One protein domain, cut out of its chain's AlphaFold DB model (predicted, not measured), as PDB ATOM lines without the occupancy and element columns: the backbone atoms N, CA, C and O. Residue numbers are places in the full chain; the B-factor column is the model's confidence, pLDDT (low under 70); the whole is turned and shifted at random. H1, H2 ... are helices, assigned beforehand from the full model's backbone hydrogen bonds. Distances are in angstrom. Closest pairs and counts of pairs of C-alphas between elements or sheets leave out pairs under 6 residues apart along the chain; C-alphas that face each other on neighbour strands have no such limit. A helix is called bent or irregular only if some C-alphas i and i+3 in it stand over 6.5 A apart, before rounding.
ATOM      1  N   VAL A  89     126.622 132.673  77.149       87.75
ATOM      2  CA  VAL A  89     125.273 132.091  77.116       87.75
ATOM      3  C   VAL A  89     125.347 130.577  77.280       87.75
ATOM      4  O   VAL A  89     125.926 129.865  76.461       87.75
ATOM      5  N   LEU A  90     124.709 130.074  78.334       88.56
ATOM      6  CA  LEU A  90     124.581 128.641  78.561       88.56
ATOM      7  C   LEU A  90     123.586 128.006  77.588       88.56
ATOM      8  O   LEU A  90     122.561 128.597  77.238       88.56
ATOM      9  N   LYS A  91     123.875 126.760  77.200       90.19
ATOM     10  CA  LYS A  91     122.932 125.928  76.446       90.19
ATOM     11  C   LYS A  91     121.642 125.731  77.250       90.19
ATOM     12  O   LYS A  91     121.654 125.779  78.479       90.19
ATOM     13  N   LYS A  92     120.522 125.522  76.549       87.88
ATOM     14  CA  LYS A  92     119.184 125.441  77.166       87.88
ATOM     15  C   LYS A  92     119.052 124.323  78.205       87.88
ATOM     16  O   LYS A  92     118.257 124.473  79.118       87.88
ATOM     17  N   ASP A  93     119.808 123.248  78.041       92.00
ATOM     18  CA  ASP A  93     119.848 122.045  78.874       92.00
ATOM     19  C   ASP A  93     120.840 122.135  80.043       92.00
ATOM     20  O   ASP A  93     120.926 121.215  80.853       92.00
ATOM     21  N   ASN A  94     121.610 123.223  80.146       90.94
ATOM     22  CA  ASN A  94     122.561 123.378  81.236       90.94
ATOM     23  C   ASN A  94     121.824 123.763  82.536       90.94
ATOM     24  O   ASN A  94     121.223 124.839  82.575       90.94
ATOM     25  N   PRO A  95     121.931 122.969  83.620       90.94
ATOM     26  CA  PRO A  95     121.225 123.232  84.876       90.94
ATOM     27  C   PRO A  95     121.678 124.522  85.575       90.94
ATOM     28  O   PRO A  95     120.964 125.060  86.415       90.94
ATOM     29  N   GLU A  96     122.854 125.071  85.247       90.81
ATOM     30  CA  GLU A  96     123.259 126.374  85.782       90.81
ATOM     31  C   GLU A  96     122.445 127.538  85.218       90.81
ATOM     32  O   GLU A  96     122.427 128.611  85.822       90.81
ATOM     33  N   ARG A  97     121.739 127.336  84.102       91.31
ATOM     34  CA  ARG A  97     120.851 128.345  83.527       91.31
ATOM     35  C   ARG A  97     119.698 128.692  84.468       91.31
ATOM     36  O   ARG A  97     119.331 129.860  84.542       91.31
ATOM     37  N   ASP A  98     119.212 127.713  85.225       92.19
ATOM     38  CA  ASP A  98     118.132 127.890  86.205       92.19
ATOM     39  C   ASP A  98     118.600 128.632  87.461       92.19
ATOM     40  O   ASP A  98     117.789 129.113  88.245       92.19
ATOM     41  N   ASN A  99     119.918 128.781  87.638       93.94
ATOM     42  CA  ASN A  99     120.476 129.588  88.714       93.94
ATOM     43  C   ASN A  99     120.593 131.071  88.340       93.94
ATOM     44  O   ASN A  99     121.176 131.826  89.104       93.94
ATOM     45  N   MET A 100     120.105 131.520  87.182       93.38
ATOM     46  CA  MET A 100     120.092 132.949  86.873       93.38
ATOM     47  C   MET A 100     119.156 133.674  87.855       93.38
ATOM     48  O   MET A 100     117.996 133.295  87.978       93.38
ATOM     49  N   PHE A 101     119.666 134.696  88.550       95.25
ATOM     50  CA  PHE A 101     118.967 135.383  89.652       95.25
ATOM     51  C   PHE A 101     118.627 134.494  90.866       95.25
ATOM     52  O   PHE A 101     117.678 134.777  91.597       95.25
ATOM     53  N   SER A 102     119.387 133.423  91.114       95.62
ATOM     54  CA  SER A 102     119.140 132.570  92.280       95.62
ATOM     55  C   SER A 102     119.426 133.313  93.584       95.62
ATOM     56  O   SER A 102     120.524 133.821  93.810       95.62
ATOM     57  N   VAL A 103     118.441 133.318  94.478       96.00
ATOM     58  CA  VAL A 103     118.558 133.845  95.849       96.00
ATOM     59  C   VAL A 103     118.773 132.754  96.902       96.00
ATOM     60  O   VAL A 103     118.896 133.058  98.088       96.00
ATOM     61  N   ASN A 104     118.758 131.490  96.472       93.12
ATOM     62  CA  ASN A 104     118.843 130.317  97.343       93.12
ATOM     63  C   ASN A 104     120.186 129.603  97.200       93.12
ATOM     64  O   ASN A 104     120.733 129.117  98.185       93.12
ATOM     65  N   LYS A 105     120.731 129.547  95.979       95.19
ATOM     66  CA  LYS A 105     122.065 129.006  95.736       95.19
ATOM     67  C   LYS A 105     123.087 130.123  95.855       95.19
ATOM     68  O   LYS A 105     123.005 131.108  95.125       95.19
ATOM     69  N   HIS A 106     124.060 129.961  96.741       95.12
ATOM     70  CA  HIS A 106     125.038 131.009  96.989       95.12
ATOM     71  C   HIS A 106     125.879 131.303  95.732       95.12
ATOM     72  O   HIS A 106     126.314 130.384  95.033       95.12
ATOM     73  N   PHE A 107     126.123 132.583  95.424       93.50
ATOM     74  CA  PHE A 107     126.706 132.991  94.138       93.50
ATOM     75  C   PHE A 107     128.101 132.393  93.851       93.50
ATOM     76  O   PHE A 107     128.416 132.124  92.694       93.50
ATOM     77  N   TRP A 108     128.924 132.124  94.876       93.25
ATOM     78  CA  TRP A 108     130.242 131.475  94.715       93.25
ATOM     79  C   TRP A 108     130.164 130.008  94.255       93.25
ATOM     80  O   TRP A 108     131.157 129.458  93.784       93.25
ATOM     81  N   GLU A 109     129.003 129.358  94.379       94.88
ATOM     82  CA  GLU A 109     128.788 127.962  93.965       94.88
ATOM     83  C   GLU A 109     128.359 127.842  92.498       94.88
ATOM     84  O   GLU A 109     128.210 126.737  91.966       94.88
ATOM     85  N   ILE A 110     128.108 128.976  91.844       94.38
ATOM     86  CA  ILE A 110     127.654 129.059  90.461       94.38
ATOM     87  C   ILE A 110     128.875 129.336  89.583       94.38
ATOM     88  O   ILE A 110     129.492 130.397  89.667       94.38
ATOM     89  N   LYS A 111     129.255 128.376  88.733       92.44
ATOM     90  CA  LYS A 111     130.519 128.463  87.986       92.44
ATOM     91  C   LYS A 111     130.438 129.415  86.801       92.44
ATOM     92  O   LYS A 111     131.460 129.982  86.402       92.44
ATOM     93  N   SER A 112     129.269 129.543  86.189       92.81
ATOM     94  CA  SER A 112     129.061 130.372  85.005       92.81
ATOM     95  C   SER A 112     128.923 131.844  85.379       92.81
ATOM     96  O   SER A 112     128.137 132.197  86.253       92.81
ATOM     97  N   ALA A 113     129.657 132.714  84.676       92.00
ATOM     98  CA  ALA A 113     129.751 134.134  85.019       92.00
ATOM     99  C   ALA A 113     128.382 134.830  85.045       92.00
ATOM    100  O   ALA A 113     128.037 135.452  86.041       92.00
ATOM    101  N   ARG A 114     127.567 134.685  83.990       93.31
ATOM    102  CA  ARG A 114     126.264 135.363  83.896       93.31
ATOM    103  C   ARG A 114     125.286 134.922  85.008       93.31
ATOM    104  O   ARG A 114     124.793 135.802  85.717       93.31
ATOM    105  N   PRO A 115     125.028 133.619  85.239       94.56
ATOM    106  CA  PRO A 115     124.235 133.178  86.391       94.56
ATOM    107  C   PRO A 115     124.826 133.582  87.752       94.56
ATOM    108  O   PRO A 115     124.076 133.977  88.639       94.56
ATOM    109  N   GLY A 116     126.152 133.544  87.918       95.38
ATOM    110  CA  GLY A 116     126.814 133.941  89.167       95.38
ATOM    111  C   GLY A 116     126.661 135.432  89.481       95.38
ATOM    112  O   GLY A 116     126.242 135.786  90.578       95.38
ATOM    113  N   ILE A 117     126.920 136.307  88.504       95.19
ATOM    114  CA  ILE A 117     126.783 137.770  88.634       95.19
ATOM    115  C   ILE A 117     125.330 138.156  88.932       95.19
ATOM    116  O   ILE A 117     125.065 138.937  89.842       95.19
ATOM    117  N   THR A 118     124.377 137.599  88.181       95.62
ATOM    118  CA  THR A 118     122.949 137.902  88.378       95.62
ATOM    119  C   THR A 118     122.426 137.392  89.722       95.62
ATOM    120  O   THR A 118     121.611 138.063  90.348       95.62
ATOM    121  N   SER A 119     122.925 136.250  90.201       97.12
ATOM    122  CA  SER A 119     122.603 135.732  91.538       97.12
ATOM    123  C   SER A 119     123.193 136.580  92.654       97.12
ATOM    124  O   SER A 119     122.492 136.865  93.617       97.12
ATOM    125  N   LEU A 120     124.443 137.038  92.514       97.06
ATOM    126  CA  LEU A 120     125.048 137.985  93.453       97.06
ATOM    127  C   LEU A 120     124.181 139.242  93.586       97.06
ATOM    128  O   LEU A 120     123.851 139.644  94.697       97.06
ATOM    129  N   ALA A 121     123.768 139.832  92.460       96.69
ATOM    130  CA  ALA A 121     122.900 141.005  92.468       96.69
ATOM    131  C   ALA A 121     121.560 140.724  93.175       96.69
ATOM    132  O   ALA A 121     121.141 141.505  94.027       96.69
ATOM    133  N   ALA A 122     120.918 139.589  92.879       97.00
ATOM    134  CA  ALA A 122     119.663 139.196  93.520       97.00
ATOM    135  C   ALA A 122     119.816 138.975  95.038       97.00
ATOM    136  O   ALA A 122     118.948 139.379  95.813       97.00
ATOM    137  N   GLN A 123     120.926 138.372  95.471       97.00
ATOM    138  CA  GLN A 123     121.230 138.127  96.884       97.00
ATOM    139  C   GLN A 123     121.465 139.433  97.645       97.00
ATOM    140  O   GLN A 123     120.852 139.623  98.690       97.00
ATOM    141  N   LEU A 124     122.234 140.374  97.087       97.19
ATOM    142  CA  LEU A 124     122.444 141.695  97.695       97.19
ATOM    143  C   LEU A 124     121.132 142.476  97.855       97.19
ATOM    144  O   LEU A 124     120.899 143.097  98.891       97.19
ATOM    145  N   VAL A 125     120.254 142.431  96.847       96.94
ATOM    146  CA  VAL A 125     118.934 143.078  96.923       96.94
ATOM    147  C   VAL A 125     118.070 142.421  97.998       96.94
ATOM    148  O   VAL A 125     117.463 143.126  98.800       96.94
ATOM    149  N   LYS A 126     118.038 141.084  98.060       94.94
ATOM    150  CA  LYS A 126     117.312 140.345  99.102       94.94
ATOM    151  C   LYS A 126     117.813 140.707 100.501       94.94
ATOM    152  O   LYS A 126     116.995 140.993 101.367       94.94
ATOM    153  N   GLU A 127     119.126 140.727 100.715       94.56
ATOM    154  CA  GLU A 127     119.732 141.111 101.995       94.56
ATOM    155  C   GLU A 127     119.349 142.536 102.402       94.56
ATOM    156  O   GLU A 127     118.967 142.772 103.548       94.56
ATOM    157  N   HIS A 128     119.390 143.484 101.461       94.88
ATOM    158  CA  HIS A 128     118.976 144.858 101.720       94.88
ATOM    159  C   HIS A 128     117.488 144.948 102.091       94.88
ATOM    160  O   HIS A 128     117.143 145.629 103.051       94.88
ATOM    161  N   LEU A 129     116.610 144.247 101.365       94.44
ATOM    162  CA  LEU A 129     115.168 144.239 101.635       94.44
ATOM    163  C   LEU A 129     114.836 143.655 103.009       94.44
ATOM    164  O   LEU A 129     114.050 144.254 103.738       94.44
ATOM    165  N   VAL A 130     115.453 142.527 103.375       92.81
ATOM    166  CA  VAL A 130     115.284 141.917 104.704       92.81
ATOM    167  C   VAL A 130     115.718 142.900 105.787       92.81
ATOM    168  O   VAL A 130     114.956 143.175 106.705       92.81
ATOM    169  N   LYS A 131     116.882 143.537 105.620       93.00
ATOM    170  CA  LYS A 131     117.370 144.538 106.572       93.00
ATOM    171  C   LYS A 131     116.422 145.734 106.714       93.00
ATOM    172  O   LYS A 131     116.214 146.218 107.821       93.00
ATOM    173  N   THR A 132     115.872 146.244 105.613       90.81
ATOM    174  CA  THR A 132     114.903 147.351 105.653       90.81
ATOM    175  C   THR A 132     113.601 146.939 106.336       90.81
ATOM    176  O   THR A 132     113.048 147.732 107.093       90.81
ATOM    177  N   MET A 133     113.133 145.711 106.107       88.19
ATOM    178  CA  MET A 133     111.951 145.168 106.771       88.19
ATOM    179  C   MET A 133     112.159 145.045 108.283       88.19
ATOM    180  O   MET A 133     111.301 145.492 109.037       88.19
ATOM    181  N   ASP A 134     113.295 144.501 108.718       84.50
ATOM    182  CA  ASP A 134     113.599 144.343 110.144       84.50
ATOM    183  C   ASP A 134     113.615 145.703 110.860       84.50
ATOM    184  O   ASP A 134     112.989 145.852 111.906       84.50
ATOM    185  N   MET A 135     114.230 146.726 110.250       80.56
ATOM    186  CA  MET A 135     114.214 148.092 110.794       80.56
ATOM    187  C   MET A 135     112.792 148.664 110.892       80.56
ATOM    188  O   MET A 135     112.449 149.264 111.904       80.56
ATOM    189  N   ALA A 136     111.946 148.457 109.878       82.25
ATOM    190  CA  ALA A 136     110.567 148.950 109.896       82.25
ATOM    191  C   ALA A 136     109.707 148.260 110.974       82.25
ATOM    192  O   ALA A 136     108.901 148.911 111.632       82.25
ATOM    193  N   VAL A 137     109.891 146.951 111.180       76.00
ATOM    194  CA  VAL A 137     109.178 146.186 112.217       76.00
ATOM    195  C   VAL A 137     109.656 146.565 113.623       76.00
ATOM    196  O   VAL A 137     108.842 146.647 114.543       76.00
ATOM    197  N   GLU A 138     110.953 146.829 113.808       67.94
ATOM    198  CA  GLU A 138     111.490 147.342 115.076       67.94
ATOM    199  C   GLU A 138     110.953 148.745 115.405       67.94
ATOM    200  O   GLU A 138     110.642 149.024 116.566       67.94
ATOM    201  N   GLU A 139     110.781 149.607 114.400       58.66
ATOM    202  CA  GLU A 139     110.194 150.942 114.570       58.66
ATOM    203  C   GLU A 139     108.694 150.889 114.912       58.66
ATOM    204  O   GLU A 139     108.245 151.655 115.763       58.66
ATOM    205  N   ASP A 140     107.929 149.937 114.369       53.28
ATOM    206  CA  ASP A 140     106.506 149.747 114.717       53.28
ATOM    207  C   ASP A 140     106.308 149.151 116.133       53.28
ATOM    208  O   ASP A 140     105.266 149.327 116.769       53.28
ATOM    209  N   GLY A 141     107.341 148.497 116.682       49.47
ATOM    210  CA  GLY A 141     107.424 148.113 118.098       49.47
ATOM    211  C   GLY A 141     107.701 149.293 119.043       49.47
ATOM    212  O   GLY A 141     107.530 149.174 120.260       49.47
ATOM    213  N   GLY A 142     108.088 150.442 118.487       44.53
ATOM    214  CA  GLY A 142     108.246 151.723 119.155       44.53
ATOM    215  C   GLY A 142     107.188 152.709 118.679       44.53
ATOM    216  O   GLY A 142     107.508 153.672 117.990       44.53
ATOM    217  N   LEU A 143     105.936 152.508 119.101       46.47
ATOM    218  CA  LEU A 143     104.835 153.463 118.957       46.47
ATOM    219  C   LEU A 143     105.151 154.792 119.684       46.47
ATOM    220  O   LEU A 143     104.576 155.096 120.723       46.47
ATOM    221  N   GLN A 163     104.238 141.513 100.243       58.06
ATOM    222  CA  GLN A 163     103.770 140.181 100.649       58.06
ATOM    223  C   GLN A 163     103.796 139.178  99.497       58.06
ATOM    224  O   GLN A 163     104.229 138.039  99.677       58.06
ATOM    225  N   THR A 164     103.376 139.592  98.305       64.12
ATOM    226  CA  THR A 164     103.405 138.745  97.111       64.12
ATOM    227  C   THR A 164     104.845 138.396  96.747       64.12
ATOM    228  O   THR A 164     105.157 137.233  96.503       64.12
ATOM    229  N   THR A 165     105.756 139.370  96.805       59.81
ATOM    230  CA  THR A 165     107.188 139.144  96.570       59.81
ATOM    231  C   THR A 165     107.788 138.220  97.631       59.81
ATOM    232  O   THR A 165     108.480 137.275  97.274       59.81
ATOM    233  N   ILE A 166     107.475 138.412  98.915       63.16
ATOM    234  CA  ILE A 166     107.909 137.542 100.020       63.16
ATOM    235  C   ILE A 166     107.393 136.115  99.813       63.16
ATOM    236  O   ILE A 166     108.165 135.170  99.919       63.16
ATOM    237  N   THR A 167     106.130 135.946  99.428       67.44
ATOM    238  CA  THR A 167     105.521 134.627  99.186       67.44
ATOM    239  C   THR A 167     106.138 133.918  97.976       67.44
ATOM    240  O   THR A 167     106.317 132.702  97.991       67.44
ATOM    241  N   ILE A 168     106.507 134.670  96.932       65.81
ATOM    242  CA  ILE A 168     107.171 134.144  95.730       65.81
ATOM    243  C   ILE A 168     108.645 133.805  96.005       65.81
ATOM    244  O   ILE A 168     109.155 132.805  95.502       65.81
ATOM    245  N   VAL A 169     109.339 134.627  96.795       57.28
ATOM    246  CA  VAL A 169     110.782 134.510  97.071       57.28
ATOM    247  C   VAL A 169     111.074 133.543  98.228       57.28
ATOM    248  O   VAL A 169     112.144 132.934  98.266       57.28
ATOM    249  N   MET A 170     110.128 133.362  99.150       50.75
ATOM    250  CA  MET A 170     110.202 132.469 100.309       50.75
ATOM    251  C   MET A 170     108.918 131.626 100.412       50.75
ATOM    252  O   MET A 170     108.062 131.903 101.256       50.75
TER     253      MET A 170
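What this domain is: This is residues 89 to 143 and 163 to 170 of the 177 residues of an uncharacterized protein of Armillaria ostoyae (UniProt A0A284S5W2). What shape do these atoms make? One long helix, H2, makes most of the length of a loose rod; the short helix H1 packs on the first turns of H2, and residues 100 to 112 between them reach out beside H2 and fold back to its first residue. The far end, residues 131 to 143, sticks out, and a small detached helix, H3, sits off to one side of H2 and touches no helix. What is it made of? The printed part has 63 residues with three named helices, H1, H2 and H3 in that order along the chain, and no named strand; the class is all helix, with 40 residues in the named helices. How large is it? It is loose, with a radius of gyration of the C-alphas of 15.3 A, and its C-alphas span 54 by 21 by 14 A.

How they stand to each other: Where do two helices meet? H1, residues 95 to 99, and H2, residues 113 to 140, touch with 5 pairs of C-alphas within 8 A. Their closest C-alphas, those of Asn 99 and Pro 115, are 5.7 A apart, and H2 touches H1 with residues 115 to 119 alone. What of the last helix? H3, residues 163 to 169, is apart from H1 and from H2, with no C-alpha within 8 A of either. What do the backbone N and O atoms show? In H2 and H3 every O i to N i+4 pair is within hydrogen-bond range. In H1 0 of 1 such pairs is within range, but 2 of 2 O i to N i+3 pairs are.

Where its parts are: Where does the first helix lie? H1 runs from Pro 95, with its C-alpha at (121.225, 123.232, 84.876), to Asn 99. Where is the long helix? H2 runs from Ala 113, C-alpha at (129.751, 134.134, 85.019), to Asp 140, C-alpha at (106.506, 149.747, 114.717), and is 40.8 A from first to last C-alpha. It is not bent. Where does the last helix end? H3 begins at Gln 163 and ends at Val 169, C-alpha at (110.782, 134.510, 97.071).

The domain as a whole: How far does the printed part reach? The two C-alphas farthest apart, those of Lys 91 and Leu 143, are 53.8 A apart. Without residues 131 to 143, which stand free, the body of 50 residues spans 34 by 18 by 14 A. How are the helices linked? The link from H1 to H2 is long, with 13 residues; the link from H2 to H3 is across the cut, where residues 144 to 162 are not printed and C-alphas 143 and 163 are 22.6 A apart. Where is the model's confidence low? Residues 138 to 143 and 163 to 170 are under 70 in pLDDT, while the mean of the printed part is 84.8.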